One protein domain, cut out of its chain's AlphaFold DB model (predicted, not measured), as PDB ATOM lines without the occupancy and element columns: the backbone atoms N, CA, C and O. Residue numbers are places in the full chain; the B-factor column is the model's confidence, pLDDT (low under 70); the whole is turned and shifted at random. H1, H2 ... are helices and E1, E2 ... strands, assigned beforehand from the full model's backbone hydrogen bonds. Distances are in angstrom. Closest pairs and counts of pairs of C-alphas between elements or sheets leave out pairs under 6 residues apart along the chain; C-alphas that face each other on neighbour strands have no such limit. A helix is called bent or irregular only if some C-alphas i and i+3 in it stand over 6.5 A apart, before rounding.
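Overview. This is residues 256 to 369 of the 463 residues of an uncharacterized protein of Chlamydomonas eustigma (UniProt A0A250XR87). Five antiparallel strands curl into a small, nearly closed barrel, its edge strands E3 and E5 side by side. H1 packs across E4, and H2, at the end of the printed part, only grazes the sheet. The 114 printed residues hold, in order, E1 E2 E3 E4 E5 H1 H2; the sheet runs E3 E2 E1 E4 E5, and the class is mixed, helices and strands. The whole is compact and rounded, with a radius of gyration of the C-alphas of 12.6 A and spans of 31 by 30 by 29 A.

Along the chain. E1, residues 260 to 268, begins at C-alpha (-44.584, 47.668, 87.698), spans 20.3 A and bends by 65 degrees at residue 264. E2 is residues 272 to 277 and E3 residues 284 to 287. E4, residues 308 to 317, spans 23.0 A and bends by 75 degrees at residue 314; E5 is residues 320 to 324. H1, residues 334 to 348, spans 17.2 A and is irregular, with C-alphas 337 and 340 9.1 A apart. H2, residues 358 to 367, spans 14.4 A and ends at C-alpha (-27.049, 30.741, 85.484).

Arrangement. E1 E2 E3 form a meander, each strand the antiparallel neighbour of the one before, and with E4 a Greek key, E4 pairing back to E1. In this folded sheet, bent back on itself, E3 and E2 face E4 and E5, with E1 as the hinge. N to O pairs within hydrogen-bond range are N 264 and O 276, 2.8 A, for E1 and E2; N 286 and O 273, 2.9 A, for E2 and E3; N 263 and O 309, 2.9 A, for E1 and E4; and N 322 and O 315, 2.8 A, for E4 and E5. The closest C-alphas of E3 and E5, Ala 284 and Val 321, are 4.7 A apart. H1 is on the sheet at a height of 8.2 A, over E4 and across the strands at 70 degrees on the local plane; their closest C-alphas, Tyr 310 and Phe 343, are 5.8 A apart. In H2 every O i to N i+4 pair is within hydrogen-bond range, in H1 8 of 11.

Size, cuts and confidence. The printed part has no cut; the link from E3 to E4 is long, 20 residues. Confidence is under 70 at residues 281, 318 to 319 and 365 to 369.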
ATOM      1  N   LYS A 256     -48.267  43.808  94.939       80.75
ATOM      2  CA  LYS A 256     -48.491  42.472  94.395       80.75
ATOM      3  C   LYS A 256     -47.324  42.082  93.487       80.75
ATOM      4  O   LYS A 256     -46.876  42.922  92.698       80.75
ATOM      5  N   PRO A 257     -46.845  40.827  93.554       86.69
ATOM      6  CA  PRO A 257     -45.934  40.297  92.551       86.69
ATOM      7  C   PRO A 257     -46.500  40.513  91.140       86.69
ATOM      8  O   PRO A 257     -47.675  40.255  90.883       86.69
ATOM      9  N   GLY A 258     -45.663  41.016  90.240       87.88
ATOM     10  CA  GLY A 258     -46.006  41.388  88.871       87.88
ATOM     11  C   GLY A 258     -46.263  42.879  88.681       87.88
ATOM     12  O   GLY A 258     -46.206  43.348  87.549       87.88
ATOM     13  N   ASN A 259     -46.491  43.655  89.744       89.62
ATOM     14  CA  ASN A 259     -46.693  45.096  89.601       89.62
ATOM     15  C   ASN A 259     -45.432  45.793  89.073       89.62
ATOM     16  O   ASN A 259     -44.323  45.515  89.528       89.62
ATOM     17  N   VAL A 260     -45.619  46.736  88.152       90.12
ATOM     18  CA  VAL A 260     -44.584  47.668  87.698       90.12
ATOM     19  C   VAL A 260     -44.599  48.869  88.629       90.12
ATOM     20  O   VAL A 260     -45.633  49.519  88.802       90.12
ATOM     21  N   ILE A 261     -43.454  49.168  89.232       90.81
ATOM     22  CA  ILE A 261     -43.292  50.275  90.170       90.81
ATOM     23  C   ILE A 261     -42.179  51.211  89.714       90.81
ATOM     24  O   ILE A 261     -41.221  50.792  89.065       90.81
ATOM     25  N   LEU A 262     -42.312  52.481  90.086       92.00
ATOM     26  CA  LEU A 262     -41.275  53.491  89.933       92.00
ATOM     27  C   LEU A 262     -40.520  53.628  91.256       92.00
ATOM     28  O   LEU A 262     -41.133  53.800  92.310       92.00
ATOM     29  N   GLY A 263     -39.196  53.591  91.196       91.88
ATOM     30  CA  GLY A 263     -38.344  53.841  92.351       91.88
ATOM     31  C   GLY A 263     -37.097  54.626  91.979       91.88
ATOM     32  O   GLY A 263     -36.768  54.778  90.806       91.88
ATOM     33  N   ARG A 264     -36.403  55.149  92.984       93.31
ATOM     34  CA  ARG A 264     -35.144  55.878  92.837       93.31
ATOM     35  C   ARG A 264     -33.993  55.021  93.337       93.31
ATOM     36  O   ARG A 264     -34.037  54.539  94.464       93.31
ATOM     37  N   VAL A 265     -32.950  54.849  92.536       93.94
ATOM     38  CA  VAL A 265     -31.760  54.086  92.928       93.94
ATOM     39  C   VAL A 265     -31.078  54.794  94.101       93.94
ATOM     40  O   VAL A 265     -30.583  55.910  93.955       93.94
ATOM     41  N   SER A 266     -31.062  54.167  95.274       91.69
ATOM     42  CA  SER A 266     -30.442  54.715  96.483       91.69
ATOM     43  C   SER A 266     -28.949  54.398  96.535       91.69
ATOM     44  O   SER A 266     -28.139  55.249  96.899       91.69
ATOM     45  N   LYS A 267     -28.576  53.174  96.150       92.19
ATOM     46  CA  LYS A 267     -27.198  52.680  96.203       92.19
ATOM     47  C   LYS A 267     -26.981  51.574  95.182       92.19
ATOM     48  O   LYS A 267     -27.832  50.712  95.006       92.19
ATOM     49  N   VAL A 268     -25.797  51.528  94.584       92.44
ATOM     50  CA  VAL A 268     -25.387  50.431  93.698       92.44
ATOM     51  C   VAL A 268     -24.135  49.759  94.261       92.44
ATOM     52  O   VAL A 268     -23.184  50.434  94.651       92.44
ATOM     53  N   THR A 269     -24.140  48.430  94.336       91.06
ATOM     54  CA  THR A 269     -22.998  47.596  94.736       91.06
ATOM     55  C   THR A 269     -22.600  46.660  93.593       91.06
ATOM     56  O   THR A 269     -23.263  46.597  92.560       91.06
ATOM     57  N   ALA A 270     -21.512  45.902  93.762       86.62
ATOM     58  CA  ALA A 270     -21.039  44.973  92.732       86.62
ATOM     59  C   ALA A 270     -22.046  43.853  92.399       86.62
ATOM     60  O   ALA A 270     -22.020  43.320  91.292       86.62
ATOM     61  N   SER A 271     -22.926  43.487  93.339       85.44
ATOM     62  CA  SER A 271     -23.867  42.370  93.190       85.44
ATOM     63  C   SER A 271     -25.331  42.794  93.049       85.44
ATOM     64  O   SER A 271     -26.138  41.997  92.560       85.44
ATOM     65  N   ALA A 272     -25.692  44.011  93.461       89.25
ATOM     66  CA  ALA A 272     -27.075  44.468  93.458       89.25
ATOM     67  C   ALA A 272     -27.209  45.995  93.370       89.25
ATOM     68  O   ALA A 272     -26.315  46.741  93.762       89.25
ATOM     69  N   ALA A 273     -28.370  46.448  92.907       92.19
ATOM     70  CA  ALA A 273     -28.826  47.824  93.027       92.19
ATOM     71  C   ALA A 273     -29.972  47.900  94.047       92.19
ATOM     72  O   ALA A 273     -30.880  47.069  94.039       92.19
ATOM     73  N   PHE A 274     -29.908  48.891  94.926       93.62
ATOM     74  CA  PHE A 274     -30.920  49.216  95.922       93.62
ATOM     75  C   PHE A 274     -31.770  50.365  95.391       93.62
ATOM     76  O   PHE A 274     -31.241  51.372  94.914       93.62
ATOM     77  N   VAL A 275     -33.085  50.193  95.448       91.31
ATOM     78  CA  VAL A 275     -34.071  51.112  94.890       91.31
ATOM     79  C   VAL A 275     -35.048  51.498  95.990       91.31
ATOM     80  O   VAL A 275     -35.786  50.663  96.508       91.31
ATOM     81  N   SER A 276     -35.068  52.782  96.326       89.81
ATOM     82  CA  SER A 276     -36.055  53.376  97.216       89.81
ATOM     83  C   SER A 276     -37.353  53.591  96.442       89.81
ATOM     84  O   SER A 276     -37.392  54.312  95.443       89.81
ATOM     85  N   VAL A 277     -38.420  52.931  96.872       86.00
ATOM     86  CA  VAL A 277     -39.736  53.001  96.233       86.00
ATOM     87  C   VAL A 277     -40.632  53.883  97.087       86.00
ATOM     88  O   VAL A 277     -40.675  53.752  98.309       86.00
ATOM     89  N   GLN A 278     -41.375  54.784  96.448       75.81
ATOM     90  CA  GLN A 278     -42.286  55.656  97.173       75.81
ATOM     91  C   GLN A 278     -43.389  54.842  97.864       75.81
ATOM     92  O   GLN A 278     -44.068  54.035  97.232       75.81
ATOM     93  N   GLY A 279     -43.581  55.087  99.161       70.38
ATOM     94  CA  GLY A 279     -44.536  54.340  99.982       70.38
ATOM     95  C   GLY A 279     -43.980  53.036 100.553       70.38
ATOM     96  O   GLY A 279     -44.747  52.277 101.129       70.38
ATOM     97  N   MET A 280     -42.675  52.778 100.415       73.69
ATOM     98  CA  MET A 280     -41.977  51.688 101.091       73.69
ATOM     99  C   MET A 280     -40.889  52.220 102.023       73.69
ATOM    100  O   MET A 280     -40.152  53.138 101.674       73.69
ATOM    101  N   ASP A 281     -40.741  51.573 103.175       69.75
ATOM    102  CA  ASP A 281     -39.736  51.937 104.185       69.75
ATOM    103  C   ASP A 281     -38.395  51.228 104.030       69.75
ATOM    104  O   ASP A 281     -37.411  51.589 104.678       69.75
ATOM    105  N   VAL A 282     -38.362  50.184 103.204       73.81
ATOM    106  CA  VAL A 282     -37.160  49.396 102.942       73.81
ATOM    107  C   VAL A 282     -36.831  49.480 101.465       73.81
ATOM    108  O   VAL A 282     -37.715  49.367 100.615       73.81
ATOM    109  N   ASP A 283     -35.544  49.645 101.181       85.06
ATOM    110  CA  ASP A 283     -35.028  49.628  99.823       85.06
ATOM    111  C   ASP A 283     -35.258  48.255  99.189       85.06
ATOM    112  O   ASP A 283     -34.838  47.211  99.702       85.06
ATOM    113  N   ALA A 284     -35.914  48.266  98.039       88.31
ATOM    114  CA  ALA A 284     -36.087  47.089  97.219       88.31
ATOM    115  C   ALA A 284     -34.775  46.761  96.490       88.31
ATOM    116  O   ALA A 284     -33.964  47.642  96.200       88.31
ATOM    117  N   ILE A 285     -34.546  45.483  96.196       91.38
ATOM    118  CA  ILE A 285     -33.261  45.000  95.682       91.38
ATOM    119  C   ILE A 285     -33.444  44.443  94.273       91.38
ATOM    120  O   ILE A 285     -34.244  43.531  94.054       91.38
ATOM    121  N   ILE A 286     -32.638  44.935  93.334       92.25
ATOM    122  CA  ILE A 286     -32.432  44.323  92.021       92.25
ATOM    123  C   ILE A 286     -31.074  43.622  92.054       92.25
ATOM    124  O   ILE A 286     -30.030  44.273  92.118       92.25
ATOM    125  N   PHE A 287     -31.053  42.288  92.018       90.19
ATOM    126  CA  PHE A 287     -29.788  41.559  91.859       90.19
ATOM    127  C   PHE A 287     -29.239  41.749  90.447       90.19
ATOM    128  O   PHE A 287     -30.010  41.856  89.498       90.19
ATOM    129  N   ARG A 288     -27.913  41.684  90.286       90.50
ATOM    130  CA  ARG A 288     -27.217  41.835  88.994       90.50
ATOM    131  C   ARG A 288     -27.843  41.026  87.848       90.50
ATOM    132  O   ARG A 288     -27.996  41.551  86.753       90.50
ATOM    133  N   ALA A 289     -28.250  39.782  88.111       87.38
ATOM    134  CA  ALA A 289     -28.873  38.888  87.124       87.38
ATOM    135  C   ALA A 289     -30.281  39.324  86.658       87.38
ATOM    136  O   ALA A 289     -30.790  38.813  85.668       87.38
ATOM    137  N   PHE A 290     -30.918  40.251  87.375       90.06
ATOM    138  CA  PHE A 290     -32.249  40.781  87.070       90.06
ATOM    139  C   PHE A 290     -32.217  42.235  86.572       90.06
ATOM    140  O   PHE A 290     -33.275  42.836  86.388       90.06
ATOM    141  N   ILE A 291     -31.022  42.797  86.338       91.50
ATOM    142  CA  ILE A 291     -30.860  44.158  85.803       91.50
ATOM    143  C   ILE A 291     -31.124  44.204  84.291       91.50
ATOM    144  O   ILE A 291     -31.710  45.157  83.791       91.50
ATOM    145  N   SER A 292     -30.682  43.189  83.558       90.94
ATOM    146  CA  SER A 292     -30.734  43.138  82.095       90.94
ATOM    147  C   SER A 292     -30.715  41.677  81.659       90.94
ATOM    148  O   SER A 292     -30.134  40.855  82.378       90.94
ATOM    149  N   SER A 293     -31.310  41.343  80.508       86.25
ATOM    150  CA  SER A 293     -31.178  39.984  79.952       86.25
ATOM    151  C   SER A 293     -29.724  39.685  79.592       86.25
ATOM    152  O   SER A 293     -29.236  38.582  79.817       86.25
ATOM    153  N   ASP A 294     -29.008  40.700  79.093       87.31
ATOM    154  CA  ASP A 294     -27.554  40.668  78.970       87.31
ATOM    155  C   ASP A 294     -26.930  41.105  80.294       87.31
ATOM    156  O   ASP A 294     -26.861  42.302  80.594       87.31
ATOM    157  N   VAL A 295     -26.559  40.131  81.124       84.56
ATOM    158  CA  VAL A 295     -26.145  40.390  82.505       84.56
ATOM    159  C   VAL A 295     -24.860  41.226  82.534       84.56
ATOM    160  O   VAL A 295     -23.815  40.753  82.080       84.56
ATOM    161  N   PRO A 296     -24.894  42.449  83.100       84.44
ATOM    162  CA  PRO A 296     -23.717  43.305  83.156       84.44
ATOM    163  C   PRO A 296     -22.676  42.718  84.115       84.44
ATOM    164  O   PRO A 296     -23.024  42.004  85.064       84.44
ATOM    165  N   GLN A 297     -21.393  43.042  83.917       82.88
ATOM    166  CA  GLN A 297     -20.362  42.620  84.871       82.88
ATOM    167  C   GLN A 297     -20.552  43.345  86.203       82.88
ATOM    168  O   GLN A 297     -20.555  42.694  87.258       82.88
ATOM    169  N   HIS A 298     -20.824  44.650  86.135       86.81
ATOM    170  CA  HIS A 298     -21.184  45.484  87.273       86.81
ATOM    171  C   HIS A 298     -22.533  46.195  87.067       86.81
ATOM    172  O   HIS A 298     -22.742  46.833  86.038       86.81
ATOM    173  N   PRO A 299     -23.440  46.175  88.066       88.88
ATOM    174  CA  PRO A 299     -24.698  46.930  88.044       88.88
ATOM    175  C   PRO A 299     -24.567  48.419  87.679       88.88
ATOM    176  O   PRO A 299     -25.473  48.978  87.065       88.88
ATOM    177  N   GLN A 300     -23.435  49.041  88.024       90.50
ATOM    178  CA  GLN A 300     -23.133  50.450  87.739       90.50
ATOM    179  C   GLN A 300     -22.999  50.769  86.243       90.50
ATOM    180  O   GLN A 300     -23.100  51.929  85.870       90.50
ATOM    181  N   GLU A 301     -22.786  49.768  85.381       88.56
ATOM    182  CA  GLU A 301     -22.742  49.967  83.924       88.56
ATOM    183  C   GLU A 301     -24.115  50.318  83.332       88.56
ATOM    184  O   GLU A 301     -24.193  50.830  82.219       88.56
ATOM    185  N   VAL A 302     -25.195  49.990  84.046       90.31
ATOM    186  CA  VAL A 302     -26.573  50.120  83.552       90.31
ATOM    187  C   VAL A 302     -27.375  51.106  84.395       90.31
ATOM    188  O   VAL A 302     -28.137  51.902  83.847       90.31
ATOM    189  N   LEU A 303     -27.206  51.051  85.720       92.31
ATOM    190  CA  LEU A 303     -27.974  51.838  86.680       92.31
ATOM    191  C   LEU A 303     -27.079  52.820  87.431       92.31
ATOM    192  O   LEU A 303     -26.069  52.430  88.023       92.31
ATOM    193  N   GLU A 304     -27.503  54.079  87.479       92.56
ATOM    194  CA  GLU A 304     -26.793  55.143  88.187       92.56
ATOM    195  C   GLU A 304     -27.440  55.451  89.542       92.56
ATOM    196  O   GLU A 304     -28.649  55.329  89.737       92.56
ATOM    197  N   THR A 305     -26.631  55.873  90.519       94.44
ATOM    198  CA  THR A 305     -27.165  56.258  91.835       94.44
ATOM    199  C   THR A 305     -27.950  57.563  91.714       94.44
ATOM    200  O   THR A 305     -27.460  58.543  91.163       94.44
ATOM    201  N   GLY A 306     -29.165  57.592  92.256       91.88
ATOM    202  CA  GLY A 306     -30.081  58.725  92.182       91.88
ATOM    203  C   GLY A 306     -31.019  58.717  90.972       91.88
ATOM    204  O   GLY A 306     -31.938  59.538  90.966       91.88
ATOM    205  N   GLU A 307     -30.830  57.803  90.013       92.88
ATOM    206  CA  GLU A 307     -31.675  57.623  88.824       92.88
ATOM    207  C   GLU A 307     -33.064  57.074  89.193       92.88
ATOM    208  O   GLU A 307     -33.207  56.291  90.135       92.88
ATOM    209  N   PHE A 308     -34.097  57.476  88.450       92.94
ATOM    210  CA  PHE A 308     -35.432  56.887  88.552       92.94
ATOM    211  C   PHE A 308     -35.562  55.696  87.603       92.94
ATOM    212  O   PHE A 308     -35.305  55.816  86.409       92.94
ATOM    213  N   VAL A 309     -35.997  54.558  88.136       93.50
ATOM    214  CA  VAL A 309     -36.070  53.275  87.436       93.50
ATOM    215  C   VAL A 309     -37.464  52.673  87.564       93.50
ATOM    216  O   VAL A 309     -38.054  52.657  88.647       93.50
ATOM    217  N   TYR A 310     -37.983  52.157  86.451       93.19
ATOM    218  CA  TYR A 310     -39.177  51.314  86.451       93.19
ATOM    219  C   TYR A 310     -38.753  49.859  86.583       93.19
ATOM    220  O   TYR A 310     -37.887  49.414  85.834       93.19
ATOM    221  N   ALA A 311     -39.361  49.112  87.501       92.69
ATOM    222  CA  ALA A 311     -39.059  47.698  87.691       92.69
ATOM    223  C   ALA A 311     -40.306  46.895  88.072       92.69
ATOM    224  O   ALA A 311     -41.254  47.423  88.652       92.69
ATOM    225  N   VAL A 312     -40.292  45.603  87.753       91.94
ATOM    226  CA  VAL A 312     -41.355  44.655  88.104       91.94
ATOM    227  C   VAL A 312     -41.061  44.042  89.468       91.94
ATOM    228  O   VAL A 312     -39.953  43.555  89.698       91.94
ATOM    229  N   VAL A 313     -42.054  44.005  90.353       91.12
ATOM    230  CA  VAL A 313     -41.985  43.269  91.622       91.12
ATOM    231  C   VAL A 313     -41.981  41.773  91.326       91.12
ATOM    232  O   VAL A 313     -42.983  41.231  90.873       91.12
ATOM    233  N   THR A 314     -40.869  41.084  91.571       88.06
ATOM    234  CA  THR A 314     -40.792  39.624  91.397       88.06
ATOM    235  C   THR A 314     -41.213  38.886  92.656       88.06
ATOM    236  O   THR A 314     -41.869  37.851  92.576       88.06
ATOM    237  N   GLU A 315     -40.867  39.434  93.817       84.56
ATOM    238  CA  GLU A 315     -41.169  38.853  95.119       84.56
ATOM    239  C   GLU A 315     -41.300  39.964  96.157       84.56
ATOM    240  O   GLU A 315     -40.522  40.919  96.159       84.56
ATOM    241  N   CYS A 316     -42.275  39.831  97.048       81.81
ATOM    242  CA  CYS A 316     -42.507  40.749  98.153       81.81
ATOM    243  C   CYS A 316     -42.841  39.911  99.386       81.81
ATOM    244  O   CYS A 316     -43.848  39.207  99.382       81.81
ATOM    245  N   ASN A 317     -41.965  39.921 100.389       72.06
ATOM    246  CA  ASN A 317     -42.157  39.167 101.626       72.06
ATOM    247  C   ASN A 317     -41.468  39.869 102.805       72.06
ATOM    248  O   ASN A 317     -40.295  40.206 102.677       72.06
ATOM    249  N   ASP A 318     -42.170  40.064 103.926       65.50
ATOM    250  CA  ASP A 318     -41.646  40.413 105.260       65.50
ATOM    251  C   ASP A 318     -40.328  41.216 105.270       65.50
ATOM    252  O   ASP A 318     -39.290  40.768 105.769       65.50
ATOM    253  N   ASN A 319     -40.364  42.443 104.739       65.44
ATOM    254  CA  ASN A 319     -39.231  43.380 104.647       65.44
ATOM    255  C   ASN A 319     -38.215  43.149 103.519       65.44
ATOM    256  O   ASN A 319     -37.164  43.790 103.487       65.44
ATOM    257  N   LYS A 320     -38.503  42.262 102.571       76.81
ATOM    258  CA  LYS A 320     -37.687  42.024 101.379       76.81
ATOM    259  C   LYS A 320     -38.552  42.157 100.139       76.81
ATOM    260  O   LYS A 320     -39.460  41.365  99.906       76.81
ATOM    261  N   VAL A 321     -38.210  43.131  99.307       86.38
ATOM    262  CA  VAL A 321     -38.821  43.296  97.989       86.38
ATOM    263  C   VAL A 321     -37.752  43.113  96.935       86.38
ATOM    264  O   VAL A 321     -36.726  43.794  96.945       86.38
ATOM    265  N   ARG A 322     -37.978  42.147  96.049       89.50
ATOM    266  CA  ARG A 322     -37.123  41.870  94.901       89.50
ATOM    267  C   ARG A 322     -37.761  42.470  93.664       89.50
ATOM    268  O   ARG A 322     -38.951  42.286  93.410       89.50
ATOM    269  N   LEU A 323     -36.939  43.177  92.905       92.06
ATOM    270  CA  LEU A 323     -37.334  43.837  91.676       92.06
ATOM    271  C   LEU A 323     -36.546  43.271  90.494       92.06
ATOM    272  O   LEU A 323     -35.435  42.760  90.654       92.06
ATOM    273  N   SER A 324     -37.124  43.380  89.303       92.12
ATOM    274  CA  SER A 324     -36.490  43.001  88.043       92.12
ATOM    275  C   SER A 324     -36.795  44.024  86.957       92.12
ATOM    276  O   SER A 324     -37.959  44.334  86.698       92.12
ATOM    277  N   THR A 325     -35.749  44.532  86.313       91.94
ATOM    278  CA  THR A 325     -35.838  45.350  85.092       91.94
ATOM    279  C   THR A 325     -35.728  44.485  83.839       91.94
ATOM    280  O   THR A 325     -36.314  44.827  82.820       91.94
ATOM    281  N   HIS A 326     -35.079  43.318  83.936       89.50
ATOM    282  CA  HIS A 326     -35.005  42.310  82.868       89.50
ATOM    283  C   HIS A 326     -36.404  41.952  82.331       89.50
ATOM    284  O   HIS A 326     -36.605  41.900  81.125       89.50
ATOM    285  N   LEU A 327     -37.416  41.812  83.194       89.81
ATOM    286  CA  LEU A 327     -38.786  41.480  82.764       89.81
ATOM    287  C   LEU A 327     -39.493  42.577  81.939       89.81
ATOM    288  O   LEU A 327     -40.594  42.336  81.446       89.81
ATOM    289  N   LEU A 328     -38.907  43.772  81.815       90.81
ATOM    290  CA  LEU A 328     -39.426  44.867  80.989       90.81
ATOM    291  C   LEU A 328     -38.795  44.910  79.588       90.81
ATOM    292  O   LEU A 328     -39.262  45.672  78.737       90.81
ATOM    293  N   GLU A 329     -37.740  44.130  79.347       89.88
ATOM    294  CA  GLU A 329     -37.077  44.059  78.047       89.88
ATOM    295  C   GLU A 329     -37.947  43.319  77.025       89.88
ATOM    296  O   GLU A 329     -38.568  42.300  77.332       89.88
ATOM    297  N   GLN A 330     -37.981  43.829  75.793       87.81
ATOM    298  CA  GLN A 330     -38.573  43.115  74.655       87.81
ATOM    299  C   GLN A 330     -37.504  42.346  73.883       87.81
ATOM    300  O   GLN A 330     -37.756  41.246  73.393       87.81
ATOM    301  N   GLU A 331     -36.307  42.924  73.801       87.69
ATOM    302  CA  GLU A 331     -35.143  42.336  73.152       87.69
ATOM    303  C   GLU A 331     -34.027  42.060  74.159       87.69
ATOM    304  O   GLU A 331     -33.884  42.739  75.173       87.69
ATOM    305  N   TYR A 332     -33.187  41.072  73.860       86.88
ATOM    306  CA  TYR A 332     -32.089  40.690  74.741       86.88
ATOM    307  C   TYR A 332     -31.079  41.837  74.935       86.88
ATOM    308  O   TYR A 332     -30.451  42.295  73.975       86.88
ATOM    309  N   GLY A 333     -30.878  42.259  76.189       86.38
ATOM    310  CA  GLY A 333     -29.870  43.256  76.564       86.38
ATOM    311  C   GLY A 333     -30.295  44.696  76.284       86.38
ATOM    312  O   GLY A 333     -29.455  45.597  76.197       86.38
ATOM    313  N   GLU A 334     -31.597  44.926  76.122       90.12
ATOM    314  CA  GLU A 334     -32.149  46.231  75.778       90.12
ATOM    315  C   GLU A 334     -31.875  47.286  76.859       90.12
ATOM    316  O   GLU A 334     -31.642  48.446  76.525       90.12
ATOM    317  N   MET A 335     -31.772  46.899  78.135       91.12
ATOM    318  CA  MET A 335     -31.377  47.817  79.207       91.12
ATOM    319  C   MET A 335     -29.965  48.386  79.027       91.12
ATOM    320  O   MET A 335     -29.703  49.498  79.474       91.12
ATOM    321  N   ARG A 336     -29.049  47.678  78.353       90.00
ATOM    322  CA  ARG A 336     -27.694  48.194  78.076       90.00
ATOM    323  C   ARG A 336     -27.655  49.108  76.856       90.00
ATOM    324  O   ARG A 336     -26.862  50.041  76.817       90.00
ATOM    325  N   ARG A 337     -28.484  48.823  75.850       89.00
ATOM    326  CA  ARG A 337     -28.497  49.560  74.574       89.00
ATOM    327  C   ARG A 337     -29.384  50.803  74.636       89.00
ATOM    328  O   ARG A 337     -28.984  51.860  74.163       89.00
ATOM    329  N   SER A 338     -30.566  50.665  75.236       91.00
ATOM    330  CA  SER A 338     -31.670  51.622  75.146       91.00
ATOM    331  C   SER A 338     -32.504  51.676  76.438       91.00
ATOM    332  O   SER A 338     -33.733  51.582  76.387       91.00
ATOM    333  N   LYS A 339     -31.873  51.879  77.612       91.06
ATOM    334  CA  LYS A 339     -32.579  51.934  78.920       91.06
ATOM    335  C   LYS A 339     -33.791  52.873  78.940       91.06
ATOM    336  O   LYS A 339     -34.836  52.551  79.499       91.06
ATOM    337  N   GLN A 340     -33.685  54.019  78.271       90.25
ATOM    338  CA  GLN A 340     -34.754  55.019  78.209       90.25
ATOM    339  C   GLN A 340     -35.997  54.501  77.473       90.25
ATOM    340  O   GLN A 340     -37.111  54.790  77.903       90.25
ATOM    341  N   ALA A 341     -35.827  53.710  76.408       90.44
ATOM    342  CA  ALA A 341     -36.944  53.134  75.662       90.44
ATOM    343  C   ALA A 341     -37.711  52.111  76.514       90.44
ATOM    344  O   ALA A 341     -38.944  52.129  76.546       90.44
ATOM    345  N   VAL A 342     -36.987  51.279  77.272       89.75
ATOM    346  CA  VAL A 342     -37.579  50.322  78.221       89.75
ATOM    347  C   VAL A 342     -38.423  51.057  79.266       89.75
ATOM    348  O   VAL A 342     -39.588  50.719  79.474       89.75
ATOM    349  N   PHE A 343     -37.875  52.112  79.874       91.62
ATOM    350  CA  PHE A 343     -38.569  52.886  80.906       91.62
ATOM    351  C   PHE A 343     -39.759  53.689  80.380       91.62
ATOM    352  O   PHE A 343     -40.790  53.741  81.047       91.62
ATOM    353  N   GLN A 344     -39.666  54.276  79.184       90.62
ATOM    354  CA  GLN A 344     -40.799  54.971  78.565       90.62
ATOM    355  C   GLN A 344     -41.963  54.013  78.314       90.62
ATOM    356  O   GLN A 344     -43.099  54.318  78.678       90.62
ATOM    357  N   ARG A 345     -41.682  52.819  77.774       91.56
ATOM    358  CA  ARG A 345     -42.713  51.794  77.572       91.56
ATOM    359  C   ARG A 345     -43.291  51.303  78.893       91.56
ATOM    360  O   ARG A 345     -44.501  51.135  78.976       91.56
ATOM    361  N   ALA A 346     -42.464  51.112  79.919       87.81
ATOM    362  CA  ALA A 346     -42.931  50.726  81.248       87.81
ATOM    363  C   ALA A 346     -43.828  51.801  81.890       87.81
ATOM    364  O   ALA A 346     -44.803  51.460  82.554       87.81
ATOM    365  N   ALA A 347     -43.549  53.085  81.644       88.19
ATOM    366  CA  ALA A 347     -44.358  54.197  82.135       88.19
ATOM    367  C   ALA A 347     -45.747  54.263  81.475       88.19
ATOM    368  O   ALA A 347     -46.738  54.541  82.149       88.19
ATOM    369  N   THR A 348     -45.833  54.004  80.165       87.88
ATOM    370  CA  THR A 348     -47.102  54.008  79.407       87.88
ATOM    371  C   THR A 348     -47.816  52.654  79.390       87.88
ATOM    372  O   THR A 348     -48.960  52.560  78.948       87.88
ATOM    373  N   GLY A 349     -47.121  51.596  79.800       84.06
ATOM    374  CA  GLY A 349     -47.553  50.211  79.695       84.06
ATOM    375  C   GLY A 349     -48.496  49.762  80.816       84.06
ATOM    376  O   GLY A 349     -48.936  50.555  81.653       84.06
ATOM    377  N   PRO A 350     -48.834  48.462  80.848       80.31
ATOM    378  CA  PRO A 350     -49.675  47.911  81.897       80.31
ATOM    379  C   PRO A 350     -48.973  48.002  83.258       80.31
ATOM    380  O   PRO A 350     -47.803  47.658  83.401       80.31
ATOM    381  N   LYS A 351     -49.728  48.390  84.294       80.31
ATOM    382  CA  LYS A 351     -49.234  48.465  85.683       80.31
ATOM    383  C   LYS A 351     -48.865  47.105  86.285       80.31
ATOM    384  O   LYS A 351     -48.316  47.067  87.381       80.31
ATOM    385  N   ALA A 352     -49.180  46.005  85.606       81.62
ATOM    386  CA  ALA A 352     -48.836  44.657  86.022       81.62
ATOM    387  C   ALA A 352     -48.386  43.821  84.819       81.62
ATOM    388  O   ALA A 352     -49.031  43.819  83.769       81.62
ATOM    389  N   VAL A 353     -47.290  43.092  85.000       85.31
ATOM    390  CA  VAL A 353     -46.716  42.141  84.051       85.31
ATOM    391  C   VAL A 353     -46.951  40.733  84.585       85.31
ATOM    392  O   VAL A 353     -46.821  40.468  85.782       85.31
ATOM    393  N   LYS A 354     -47.300  39.803  83.693       83.81
ATOM    394  CA  LYS A 354     -47.444  38.393  84.060       83.81
ATOM    395  C   LYS A 354     -46.069  37.821  84.399       83.81
ATOM    396  O   LYS A 354     -45.193  37.771  83.540       83.81
ATOM    397  N   LEU A 355     -45.890  37.383  85.642       83.25
ATOM    398  CA  LEU A 355     -44.627  36.796  86.077       83.25
ATOM    399  C   LEU A 355     -44.432  35.385  85.493       83.25
ATOM    400  O   LEU A 355     -45.387  34.599  85.465       83.25
ATOM    401  N   PRO A 356     -43.204  35.034  85.071       82.69
ATOM    402  CA  PRO A 356     -42.844  33.652  84.790       82.69
ATOM    403  C   PRO A 356     -42.854  32.814  86.084       82.69
ATOM    404  O   PRO A 356     -42.758  33.362  87.188       82.69
ATOM    405  N   PRO A 357     -42.969  31.477  85.985       84.94
ATOM    406  CA  PRO A 357     -42.988  30.608  87.157       84.94
ATOM    407  C   PRO A 357     -41.701  30.752  87.984       84.94
ATOM    408  O   PRO A 357     -40.606  30.902  87.441       84.94
ATOM    409  N   ALA A 358     -41.803  30.628  89.312       77.56
ATOM    410  CA  ALA A 358     -40.681  30.859  90.233       77.56
ATOM    411  C   ALA A 358     -39.418  30.034  89.905       77.56
ATOM    412  O   ALA A 358     -38.295  30.513  90.061       77.56
ATOM    413  N   ARG A 359     -39.586  28.808  89.385       79.19
ATOM    414  CA  ARG A 359     -38.474  27.943  88.949       79.19
ATOM    415  C   ARG A 359     -37.644  28.578  87.831       79.19
ATOM    416  O   ARG A 359     -36.430  28.395  87.796       79.19
ATOM    417  N   GLU A 360     -38.281  29.318  86.934       79.69
ATOM    418  CA  GLU A 360     -37.617  30.003  85.830       79.69
ATOM    419  C   GLU A 360     -36.852  31.238  86.312       79.69
ATOM    420  O   GLU A 360     -35.679  31.388  85.969       79.69
ATOM    421  N   LEU A 361     -37.446  32.037  87.205       76.88
ATOM    422  CA  LEU A 361     -36.746  33.140  87.874       76.88
ATOM    423  C   LEU A 361     -35.508  32.637  88.637       76.88
ATOM    424  O   LEU A 361     -34.431  33.224  88.539       76.88
ATOM    425  N   MET A 362     -35.619  31.503  89.343       72.94
ATOM    426  CA  MET A 362     -34.473  30.868  90.007       72.94
ATOM    427  C   MET A 362     -33.424  30.356  89.016       72.94
ATOM    428  O   MET A 362     -32.230  30.475  89.287       72.94
ATOM    429  N   ARG A 363     -33.838  29.789  87.876       76.62
ATOM    430  CA  ARG A 363     -32.914  29.340  86.823       76.62
ATOM    431  C   ARG A 363     -32.090  30.513  86.289       76.62
ATOM    432  O   ARG A 363     -30.870  30.389  86.218       76.62
ATOM    433  N   MET A 364     -32.738  31.643  85.998       73.06
ATOM    434  CA  MET A 364     -32.075  32.875  85.555       73.06
ATOM    435  C   MET A 364     -31.089  33.388  86.612       73.06
ATOM    436  O   MET A 364     -29.937  33.676  86.300       73.06
ATOM    437  N   ALA A 365     -31.480  33.410  87.891       68.75
ATOM    438  CA  ALA A 365     -30.574  33.809  88.970       68.75
ATOM    439  C   ALA A 365     -29.333  32.897  89.083       68.75
ATOM    440  O   ALA A 365     -28.225  33.391  89.290       68.75
ATOM    441  N   ARG A 366     -29.510  31.575  88.931       67.56
ATOM    442  CA  ARG A 366     -28.442  30.564  89.069       67.56
ATOM    443  C   ARG A 366     -27.448  30.565  87.910       67.56
ATOM    444  O   ARG A 366     -26.254  30.414  88.143       67.56
ATOM    445  N   GLN A 367     -27.914  30.749  86.674       63.84
ATOM    446  CA  GLN A 367     -27.049  30.741  85.484       63.84
ATOM    447  C   GLN A 367     -25.974  31.837  85.525       63.84
ATOM    448  O   GLN A 367     -24.886  31.659  84.981       63.84
ATOM    449  N   HIS A 368     -26.241  32.937  86.230       58.34
ATOM    450  CA  HIS A 368     -25.364  34.107  86.274       58.34
ATOM    451  C   HIS A 368     -24.679  34.338  87.636       58.34
ATOM    452  O   HIS A 368     -23.920  35.305  87.784       58.34
ATOM    453  N   SER A 369     -24.905  33.461  88.627       50.12
ATOM    454  CA  SER A 369     -24.284  33.541  89.960       50.12
ATOM    455  C   SER A 369     -22.933  32.822  90.074       50.12
ATOM    456  O   SER A 369     -22.338  32.837  91.146       50.12
TER     457      SER A 369